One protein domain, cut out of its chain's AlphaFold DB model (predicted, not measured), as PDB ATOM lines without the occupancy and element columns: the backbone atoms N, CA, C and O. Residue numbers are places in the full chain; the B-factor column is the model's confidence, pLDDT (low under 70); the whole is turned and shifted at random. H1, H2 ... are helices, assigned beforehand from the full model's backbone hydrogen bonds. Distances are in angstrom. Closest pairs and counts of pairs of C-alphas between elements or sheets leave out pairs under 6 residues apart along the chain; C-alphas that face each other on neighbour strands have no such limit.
ATOM      1  N   VAL A  64       7.781 -46.337   4.984       72.81
ATOM      2  CA  VAL A  64       8.780 -45.345   5.392       72.81
ATOM      3  C   VAL A  64       8.197 -44.328   6.373       72.81
ATOM      4  O   VAL A  64       8.804 -44.056   7.402       72.81
ATOM      5  N   GLU A  65       7.007 -43.805   6.093       75.19
ATOM      6  CA  GLU A  65       6.333 -42.811   6.930       75.19
ATOM      7  C   GLU A  65       5.952 -43.376   8.309       75.19
ATOM      8  O   GLU A  65       6.206 -42.747   9.335       75.19
ATOM      9  N   VAL A  66       5.438 -44.609   8.363       78.00
ATOM     10  CA  VAL A  66       5.100 -45.276   9.635       78.00
ATOM     11  C   VAL A  66       6.343 -45.507  10.496       78.00
ATOM     12  O   VAL A  66       6.305 -45.301  11.714       78.00
ATOM     13  N   VAL A  67       7.451 -45.929   9.882       77.94
ATOM     14  CA  VAL A  67       8.719 -46.141  10.590       77.94
ATOM     15  C   VAL A  67       9.265 -44.803  11.090       77.94
ATOM     16  O   VAL A  67       9.622 -44.695  12.263       77.94
ATOM     17  N   ALA A  68       9.253 -43.771  10.242       75.81
ATOM     18  CA  ALA A  68       9.729 -42.438  10.589       75.81
ATOM     19  C   ALA A  68       8.956 -41.848  11.779       75.81
ATOM     20  O   ALA A  68       9.578 -41.438  12.760       75.81
ATOM     21  N   TYR A  69       7.618 -41.882  11.757       74.06
ATOM     22  CA  TYR A  69       6.806 -41.394  12.876       74.06
ATOM     23  C   TYR A  69       6.989 -42.223  14.150       74.06
ATOM     24  O   TYR A  69       7.067 -41.654  15.238       74.06
ATOM     25  N   SER A  70       7.113 -43.549  14.037       78.25
ATOM     26  CA  SER A  70       7.345 -44.410  15.207       78.25
ATOM     27  C   SER A  70       8.692 -44.110  15.864       78.25
ATOM     28  O   SER A  70       8.782 -44.027  17.090       78.25
ATOM     29  N   SER A  71       9.737 -43.904  15.060       77.38
ATOM     30  CA  SER A  71      11.056 -43.527  15.566       77.38
ATOM     31  C   SER A  71      11.070 -42.116  16.139       77.38
ATOM     32  O   SER A  71      11.609 -41.934  17.225       77.38
ATOM     33  N   MET A  72      10.425 -41.141  15.490       75.19
ATOM     34  CA  MET A  72      10.291 -39.786  16.038       75.19
ATOM     35  C   MET A  72       9.574 -39.789  17.390       75.19
ATOM     36  O   MET A  72      10.051 -39.156  18.330       75.19
ATOM     37  N   PHE A  73       8.474 -40.534  17.520       79.31
ATOM     38  CA  PHE A  73       7.734 -40.634  18.776       79.31
ATOM     39  C   PHE A  73       8.552 -41.337  19.868       79.31
ATOM     40  O   PHE A  73       8.617 -40.857  20.998       79.31
ATOM     41  N   GLY A  74       9.238 -42.434  19.528       78.31
ATOM     42  CA  GLY A  74      10.136 -43.131  20.450       78.31
ATOM     43  C   GLY A  74      11.294 -42.250  20.930       78.31
ATOM     44  O   GLY A  74      11.588 -42.224  22.125       78.31
ATOM     45  N   SER A  75      11.911 -41.482  20.030       77.31
ATOM     46  CA  SER A  75      12.968 -40.525  20.373       77.31
ATOM     47  C   SER A  75      12.445 -39.361  21.215       77.31
ATOM     48  O   SER A  75      13.094 -38.996  22.193       77.31
ATOM     49  N   ALA A  76      11.272 -38.808  20.892       77.56
ATOM     50  CA  ALA A  76      10.650 -37.734  21.666       77.56
ATOM     51  C   ALA A  76      10.293 -38.193  23.088       77.56
ATOM     52  O   ALA A  76      10.574 -37.486  24.054       77.56
ATOM     53  N   TRP A  77       9.742 -39.401  23.232       82.06
ATOM     54  CA  TRP A  77       9.421 -39.980  24.535       82.06
ATOM     55  C   TRP A  77      10.678 -40.332  25.338       82.06
ATOM     56  O   TRP A  77      10.755 -40.048  26.531       82.06
ATOM     57  N   GLY A  78      11.695 -40.897  24.682       80.56
ATOM     58  CA  GLY A  78      12.994 -41.158  25.299       80.56
ATOM     59  C   GLY A  78      13.658 -39.878  25.804       80.56
ATOM     60  O   GLY A  78      14.165 -39.855  26.922       80.56
ATOM     61  N   LEU A  79      13.585 -38.793  25.028       78.44
ATOM     62  CA  LEU A  79      14.076 -37.483  25.443       78.44
ATOM     63  C   LEU A  79      13.267 -36.935  26.628       78.44
ATOM     64  O   LEU A  79      13.863 -36.490  27.602       78.44
ATOM     65  N   LEU A  80      11.934 -37.035  26.595       84.88
ATOM     66  CA  LEU A  80      11.059 -36.591  27.687       84.88
ATOM     67  C   LEU A  80      11.364 -37.304  29.013       84.88
ATOM     68  O   LEU A  80      11.356 -36.667  30.062       84.88
ATOM     69  N   LEU A  81      11.669 -38.603  28.967       85.06
ATOM     70  CA  LEU A  81      12.070 -39.385  30.141       85.06
ATOM     71  C   LEU A  81      13.505 -39.095  30.602       85.06
ATOM     72  O   LEU A  81      13.809 -39.254  31.783       85.06
ATOM     73  N   LEU A  82      14.382 -38.670  29.692       80.88
ATOM     74  CA  LEU A  82      15.781 -38.356  29.983       80.88
ATOM     75  C   LEU A  82      15.980 -36.913  30.479       80.88
ATOM     76  O   LEU A  82      16.935 -36.637  31.197       80.88
ATOM     77  N   LEU A  83      15.083 -35.983  30.142       80.56
ATOM     78  CA  LEU A  83      15.108 -34.613  30.667       80.56
ATOM     79  C   LEU A  83      15.156 -34.540  32.210       80.56
ATOM     80  O   LEU A  83      16.020 -33.831  32.727       80.56
ATOM     81  N   PRO A  84      14.287 -35.244  32.966       85.12
ATOM     82  CA  PRO A  84      14.272 -35.149  34.425       85.12
ATOM     83  C   PRO A  84      15.478 -35.807  35.108       85.12
ATOM     84  O   PRO A  84      15.729 -35.508  36.271       85.12
ATOM     85  N   THR A  85      16.237 -36.679  34.432       85.69
ATOM     86  CA  THR A  85      17.413 -37.319  35.048       85.69
ATOM     87  C   THR A  85      18.640 -36.408  35.083       85.69
ATOM     88  O   THR A  85      19.566 -36.683  35.836       85.69
ATOM     89  N   GLY A  86      18.686 -35.329  34.290       80.31
ATOM     90  CA  GLY A  86      19.800 -34.364  34.283       80.31
ATOM     91  C   GLY A  86      21.125 -34.881  33.692       80.31
ATOM     92  O   GLY A  86      22.041 -34.098  33.437       80.31
ATOM     93  N   GLU A  87      21.212 -36.176  33.388       80.69
ATOM     94  CA  GLU A  87      22.388 -36.864  32.830       80.69
ATOM     95  C   GLU A  87      22.789 -36.351  31.434       80.69
ATOM     96  O   GLU A  87      23.938 -36.489  31.009       80.69
ATOM     97  N   LEU A  88      21.864 -35.698  30.719       74.75
ATOM     98  CA  LEU A  88      22.085 -35.207  29.357       74.75
ATOM     99  C   LEU A  88      23.253 -34.207  29.277       74.75
ATOM    100  O   LEU A  88      24.055 -34.252  28.343       74.75
ATOM    101  N   GLY A  89      23.389 -33.332  30.279       77.06
ATOM    102  CA  GLY A  89      24.479 -32.355  30.336       77.06
ATOM    103  C   GLY A  89      25.845 -32.993  30.614       77.06
ATOM    104  O   GLY A  89      26.858 -32.568  30.050       77.06
ATOM    105  N   ALA A  90      25.882 -34.036  31.448       78.31
ATOM    106  CA  ALA A  90      27.098 -34.797  31.731       78.31
ATOM    107  C   ALA A  90      27.550 -35.598  30.500       78.31
ATOM    108  O   ALA A  90      28.730 -35.560  30.136       78.31
ATOM    109  N   ALA A  91      26.602 -36.227  29.799       75.00
ATOM    110  CA  ALA A  91      26.849 -36.944  28.551       75.00
ATOM    111  C   ALA A  91      27.396 -36.020  27.447       75.00
ATOM    112  O   ALA A  91      28.368 -36.373  26.775       75.00
ATOM    113  N   LEU A  92      26.853 -34.803  27.304       75.75
ATOM    114  CA  LEU A  92      27.349 -33.818  26.330       75.75
ATOM    115  C   LEU A  92      28.799 -33.398  26.616       75.75
ATOM    116  O   LEU A  92      29.633 -33.335  25.711       75.75
ATOM    117  N   ARG A  93      29.120 -33.144  27.891       80.19
ATOM    118  CA  ARG A  93      30.481 -32.797  28.327       80.19
ATOM    119  C   ARG A  93      31.467 -33.945  28.127       80.19
ATOM    120  O   ARG A  93      32.639 -33.693  27.854       80.19
ATOM    121  N   HIS A  94      31.012 -35.189  28.264       79.31
ATOM    122  CA  HIS A  94      31.820 -36.370  27.976       79.31
ATOM    123  C   HIS A  94      32.092 -36.511  26.469       79.31
ATOM    124  O   HIS A  94      33.245 -36.691  26.074       79.31
ATOM    125  N   GLY A  95      31.076 -36.307  25.625       73.62
ATOM    126  CA  GLY A  95      31.224 -36.311  24.166       73.62
ATOM    127  C   GLY A  95      32.187 -35.237  23.645       73.62
ATOM    128  O   GLY A  95      32.970 -35.502  22.739       73.62
ATOM    129  N   ALA A  96      32.209 -34.054  24.268       75.38
ATOM    130  CA  ALA A  96      33.159 -32.992  23.918       75.38
ATOM    131  C   ALA A  96      34.625 -33.343  24.245       75.38
ATOM    132  O   ALA A  96      35.539 -32.826  23.606       75.38
ATOM    133  N   LYS A  97      34.867 -34.213  25.235       82.25
ATOM    134  CA  LYS A  97      36.217 -34.646  25.637       82.25
ATOM    135  C   LYS A  97      36.737 -35.825  24.818       82.25
ATOM    136  O   LYS A  97      37.948 -35.976  24.688       82.25
ATOM    137  N   GLN A  98      35.847 -36.664  24.293       81.25
ATOM    138  CA  GLN A  98      36.203 -37.831  23.490       81.25
ATOM    139  C   GLN A  98      35.420 -37.826  22.171       81.25
ATOM    140  O   GLN A  98      34.366 -38.447  22.069       81.25
ATOM    141  N   PRO A  99      35.924 -37.170  21.115       75.81
ATOM    142  CA  PRO A  99      35.195 -37.072  19.852       75.81
ATOM    143  C   PRO A  99      34.992 -38.430  19.159       75.81
ATOM    144  O   PRO A  99      34.128 -38.539  18.292       75.81
ATOM    145  N   GLN A 100      35.726 -39.485  19.547       78.31
ATOM    146  CA  GLN A 100      35.531 -40.832  18.998       78.31
ATOM    147  C   GLN A 100      34.195 -41.481  19.398       78.31
ATOM    148  O   GLN A 100      33.725 -42.364  18.681       78.31
ATOM    149  N   VAL A 101      33.549 -41.060  20.495       80.50
ATOM    150  CA  VAL A 101      32.261 -41.658  20.899       80.50
ATOM    151  C   VAL A 101      31.076 -41.156  20.071       80.50
ATOM    152  O   VAL A 101      30.093 -41.878  19.932       80.50
ATOM    153  N   LEU A 102      31.169 -39.973  19.455       81.50
ATOM    154  CA  LEU A 102      30.106 -39.427  18.603       81.50
ATOM    155  C   LEU A 102      29.801 -40.296  17.368       81.50
ATOM    156  O   LEU A 102      28.634 -40.631  17.173       81.50
ATOM    157  N   PRO A 103      30.780 -40.709  16.537       81.31
ATOM    158  CA  PRO A 103      30.488 -41.556  15.382       81.31
ATOM    159  C   PRO A 103      29.985 -42.946  15.788       81.31
ATOM    160  O   PRO A 103      29.121 -43.496  15.111       81.31
ATOM    161  N   LEU A 104      30.455 -43.496  16.914       81.06
ATOM    162  CA  LEU A 104      29.946 -44.761  17.458       81.06
ATOM    163  C   LEU A 104      28.489 -44.634  17.927       81.06
ATOM    164  O   LEU A 104      27.689 -45.539  17.696       81.06
ATOM    165  N   LEU A 105      28.131 -43.500  18.535       84.50
ATOM    166  CA  LEU A 105      26.763 -43.184  18.947       84.50
ATOM    167  C   LEU A 105      25.830 -42.998  17.741       84.50
ATOM    168  O   LEU A 105      24.706 -43.495  17.728       84.50
ATOM    169  N   VAL A 106      26.296 -42.305  16.701       84.44
ATOM    170  CA  VAL A 106      25.535 -42.148  15.453       84.44
ATOM    171  C   VAL A 106      25.367 -43.505  14.765       84.44
ATOM    172  O   VAL A 106      24.263 -43.852  14.352       84.44
ATOM    173  N   GLY A 107      26.429 -44.310  14.708       82.94
ATOM    174  CA  GLY A 107      26.392 -45.658  14.145       82.94
ATOM    175  C   GLY A 107      25.430 -46.587  14.887       82.94
ATOM    176  O   GLY A 107      24.653 -47.302  14.250       82.94
ATOM    177  N   SER A 108      25.414 -46.545  16.224       83.31
ATOM    178  CA  SER A 108      24.479 -47.344  17.022       83.31
ATOM    179  C   SER A 108      23.024 -46.898  16.826       83.31
ATOM    180  O   SER A 108      22.142 -47.749  16.718       83.31
ATOM    181  N   SER A 109      22.776 -45.594  16.673       82.69
ATOM    182  CA  SER A 109      21.452 -45.049  16.346       82.69
ATOM    183  C   SER A 109      20.957 -45.498  14.965       82.69
ATOM    184  O   SER A 109      19.832 -45.990  14.836       82.69
ATOM    185  N   ILE A 110      21.813 -45.430  13.935       82.38
ATOM    186  CA  ILE A 110      21.488 -45.899  12.575       82.38
ATOM    187  C   ILE A 110      21.195 -47.405  12.578       82.38
ATOM    188  O   ILE A 110      20.211 -47.846  11.982       82.38
ATOM    189  N   CYS A 111      22.008 -48.196  13.283       83.19
ATOM    190  CA  CYS A 111      21.788 -49.634  13.439       83.19
ATOM    191  C   CYS A 111      20.450 -49.936  14.140       83.19
ATOM    192  O   CYS A 111      19.693 -50.802  13.696       83.19
ATOM    193  N   GLY A 112      20.111 -49.174  15.185       78.12
ATOM    194  CA  GLY A 112      18.820 -49.267  15.870       78.12
ATOM    195  C   GLY A 112      17.639 -48.966  14.944       78.12
ATOM    196  O   GLY A 112      16.682 -49.741  14.893       78.12
ATOM    197  N   TYR A 113      17.728 -47.896  14.151       78.06
ATOM    198  CA  TYR A 113      16.701 -47.547  13.165       78.06
ATOM    199  C   TYR A 113      16.549 -48.622  12.079       78.06
ATOM    200  O   TYR A 113      15.430 -49.022  11.746       78.06
ATOM    201  N   ALA A 114      17.666 -49.148  11.566       77.06
ATOM    202  CA  ALA A 114      17.666 -50.242  10.599       77.06
ATOM    203  C   ALA A 114      17.014 -51.512  11.176       77.06
ATOM    204  O   ALA A 114      16.177 -52.123  10.515       77.06
ATOM    205  N   SER A 115      17.316 -51.871  12.429       75.31
ATOM    206  CA  SER A 115      16.716 -53.026  13.112       75.31
ATOM    207  C   SER A 115      15.190 -52.908  13.229       75.31
ATOM    208  O   SER A 115      14.463 -53.838  12.871       75.31
ATOM    209  N   VAL A 116      14.683 -51.746  13.653       75.94
ATOM    210  CA  VAL A 116      13.235 -51.488  13.759       75.94
ATOM    211  C   VAL A 116      12.568 -51.506  12.381       75.94
ATOM    212  O   VAL A 116      11.510 -52.117  12.213       75.94
ATOM    213  N   SER A 117      13.212 -50.901  11.380       72.25
ATOM    214  CA  SER A 117      12.741 -50.895   9.990       72.25
ATOM    215  C   SER A 117      12.584 -52.315   9.448       72.25
ATOM    216  O   SER A 117      11.541 -52.643   8.883       72.25
ATOM    217  N   VAL A 118      13.584 -53.173   9.677       72.50
ATOM    218  CA  VAL A 118      13.579 -54.587   9.279       72.50
ATOM    219  C   VAL A 118      12.427 -55.338   9.947       72.50
ATOM    220  O   VAL A 118      11.665 -56.006   9.256       72.50
ATOM    221  N   VAL A 119      12.218 -55.186  11.260       70.06
ATOM    222  CA  VAL A 119      11.098 -55.842  11.964       70.06
ATOM    223  C   VAL A 119       9.744 -55.427  11.378       70.06
ATOM    224  O   VAL A 119       8.899 -56.284  11.116       70.06
ATOM    225  N   LEU A 120       9.539 -54.134  11.112       67.25
ATOM    226  CA  LEU A 120       8.300 -53.629  10.511       67.25
ATOM    227  C   LEU A 120       8.114 -54.108   9.059       67.25
ATOM    228  O   LEU A 120       6.987 -54.393   8.651       67.25
ATOM    229  N   LEU A 121       9.204 -54.239   8.293       64.88
ATOM    230  CA  LEU A 121       9.211 -54.835   6.950       64.88
ATOM    231  C   LEU A 121       8.802 -56.308   6.987       64.88
ATOM    232  O   LEU A 121       7.933 -56.715   6.219       64.88
ATOM    233  N   LEU A 122       9.362 -57.093   7.910       62.00
ATOM    234  CA  LEU A 122       9.008 -58.502   8.069       62.00
ATOM    235  C   LEU A 122       7.533 -58.679   8.464       62.00
ATOM    236  O   LEU A 122       6.877 -59.603   7.986       62.00
ATOM    237  N   ILE A 123       6.986 -57.786   9.294       68.62
ATOM    238  CA  ILE A 123       5.560 -57.801   9.655       68.62
ATOM    239  C   ILE A 123       4.682 -57.502   8.430       68.62
ATOM    240  O   ILE A 123       3.663 -58.171   8.248       68.62
ATOM    241  N   LYS A 124       5.081 -56.550   7.574       62.25
ATOM    242  CA  LYS A 124       4.345 -56.203   6.346       62.25
ATOM    243  C   LYS A 124       4.425 -57.289   5.267       62.25
ATOM    244  O   LYS A 124       3.431 -57.502   4.580       62.25
ATOM    245  N   LEU A 125       5.570 -57.962   5.120       61.91
ATOM    246  CA  LEU A 125       5.762 -59.008   4.106       61.91
ATOM    247  C   LEU A 125       5.124 -60.348   4.496       61.91
ATOM    248  O   LEU A 125       4.588 -61.029   3.626       61.91
ATOM    249  N   TYR A 126       5.188 -60.732   5.776       59.12
ATOM    250  CA  TYR A 126       4.824 -62.090   6.201       59.12
ATOM    251  C   TYR A 126       3.545 -62.187   7.039       59.12
ATOM    252  O   TYR A 126       3.000 -63.281   7.094       59.12
ATOM    253  N   GLY A 127       3.051 -61.093   7.645       59.69
ATOM    254  CA  GLY A 127       1.786 -61.020   8.402       59.69
ATOM    255  C   GLY A 127       1.640 -62.015   9.574       59.69
ATOM    256  O   GLY A 127       1.541 -63.207   9.365       59.69
ATOM    257  N   ALA A 128       1.536 -61.546  10.826       54.03
ATOM    258  CA  ALA A 128       1.328 -62.333  12.071       54.03
ATOM    259  C   ALA A 128       2.379 -63.419  12.440       54.03
ATOM    260  O   ALA A 128       2.668 -63.606  13.623       54.03
ATOM    261  N   THR A 129       3.029 -64.085  11.487       53.94
ATOM    262  CA  THR A 129       3.991 -65.180  11.723       53.94
ATOM    263  C   THR A 129       5.287 -64.690  12.369       53.94
ATOM    264  O   THR A 129       5.885 -65.361  13.206       53.94
ATOM    265  N   VAL A 130       5.719 -63.470  12.039       53.94
ATOM    266  CA  VAL A 130       6.977 -62.912  12.559       53.94
ATOM    267  C   VAL A 130       6.809 -62.279  13.944       53.94
ATOM    268  O   VAL A 130       7.762 -62.260  14.720       53.94
ATOM    269  N   THR A 131       5.605 -61.834  14.324       53.59
ATOM    270  CA  THR A 131       5.355 -61.406  15.711       53.59
ATOM    271  C   THR A 131       5.494 -62.562  16.698       53.59
ATOM    272  O   THR A 131       5.906 -62.327  17.828       53.59
ATOM    273  N   GLU A 132       5.235 -63.803  16.276       55.91
ATOM    274  CA  GLU A 132       5.605 -64.991  17.052       55.91
ATOM    275  C   GLU A 132       7.108 -65.293  16.986       55.91
ATOM    276  O   GLU A 132       7.698 -65.596  18.019       55.91
ATOM    277  N   LEU A 133       7.755 -65.147  15.823       60.22
ATOM    278  CA  LEU A 133       9.176 -65.481  15.637       60.22
ATOM    279  C   LEU A 133      10.127 -64.509  16.367       60.22
ATOM    280  O   LEU A 133      11.092 -64.925  16.999       60.22
ATOM    281  N   VAL A 134       9.836 -63.206  16.383       57.56
ATOM    282  CA  VAL A 134      10.611 -62.212  17.156       57.56
ATOM    283  C   VAL A 134      10.346 -62.356  18.659       57.56
ATOM    284  O   VAL A 134      11.244 -62.135  19.477       57.56
ATOM    285  N   LYS A 135       9.131 -62.771  19.037       55.91
ATOM    286  CA  LYS A 135       8.756 -63.034  20.432       55.91
ATOM    287  C   LYS A 135       9.377 -64.334  20.955       55.91
ATOM    288  O   LYS A 135       9.785 -64.361  22.115       55.91
ATOM    289  N   SER A 136       9.534 -65.359  20.115       52.75
ATOM    290  CA  SER A 136      10.255 -66.593  20.449       52.75
ATOM    291  C   SER A 136      11.774 -66.392  20.473       52.75
ATOM    292  O   SER A 136      12.441 -66.933  21.347       52.75
ATOM    293  N   MET A 137      12.326 -65.539  19.604       59.78
ATOM    294  CA  MET A 137      13.761 -65.220  19.587       59.78
ATOM    295  C   MET A 137      14.197 -64.352  20.780       59.78
ATOM    296  O   MET A 137      15.251 -64.600  21.360       59.78
ATOM    297  N   ARG A 138      13.386 -63.366  21.212       57.06
ATOM    298  CA  ARG A 138      13.670 -62.570  22.434       57.06
ATOM    299  C   ARG A 138      13.567 -63.377  23.725       57.06
ATOM    300  O   ARG A 138      14.116 -62.965  24.743       57.06
ATOM    301  N   LYS A 139      12.871 -64.509  23.685       50.56
ATOM    302  CA  LYS A 139      12.806 -65.478  24.771       50.56
ATOM    303  C   LYS A 139      13.310 -66.817  24.253       50.56
ATOM    304  O   LYS A 139      12.571 -67.793  24.272       50.56
ATOM    305  N   ALA A 140      14.557 -66.860  23.780       49.09
ATOM    306  CA  ALA A 140      15.226 -68.135  23.582       49.09
ATOM    307  C   ALA A 140      15.154 -68.887  24.924       49.09
ATOM    308  O   ALA A 140      15.686 -68.387  25.923       49.09
TER     309      ALA A 140
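AT A GLANCE: This is residues 64 to 140 of the 150 residues of a protein of Emiliania huxleyi (UniProt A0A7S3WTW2). Three helices make an open, triangular frame with an empty middle: H1 and the long H3 meet as a V near the first residues of H1, and H2 bridges the wide end of that V. H3 runs on past the meeting place, and at its far end the short H4 folds back, making a corner with it. The printed part has 77 residues with four named helices, H1, H2, H3 and H4 in chain order, and no named strand; its class is all helix. It is loose, with a radius of gyration of the C-alphas of 16.2 A, and elongated, spanning 46 by 28 by 25 A.

HOW THE PARTS SIT: H1, residues 64 to 85, and H2, residues 87 to 97, are close but not clearly touching, about perpendicular at 80 degrees; their closest C-alphas, of Leu 82 and Leu 88, are 7.1 A apart. H3, residues 101 to 126, is close to H2 but not clearly touching, at a steep tilt of 58 degrees, opposite ways; the closest C-alphas, of Gly 95 and Val 101, are 6.4 A apart. H1 touches H3 with residues 67 to 71 alone, at residues 113 to 120 of H3; the closest C-alphas are those of Val 67 and Ser 117, 6.3 A apart. These two run opposite ways at a steep tilt of 45 degrees. H4, residues 129 to 138, and H3 touch only at the corner, H3 with residues 122 to 123 alone; the closest C-alphas, of Ile 123 and Val 130, are 6.0 A apart. H4 is apart from H1 and H2. Every O i to N i+4 pair is within hydrogen-bond range in H2, H3 and H4, and 16 of 18 are in H1.

IN THESE COORDINATES: H1 begins at C-alpha 64 (8.780, -45.345, 5.392) and is 31.9 A long; H2 is 15.7 A. H3, 37.2 A, begins at C-alpha 101 (32.261, -41.658, 20.899). H4, 14.7 A, ends at C-alpha 138 (13.670, -62.570, 22.434).

THE WHOLE: The C-alphas farthest apart, of Lys 97 and Gly 127, are 46.7 A apart. The printed part has no cut, and its three links are tight. The mean pLDDT of the printed part is 73.2, and residues 120 to 140 are under 70.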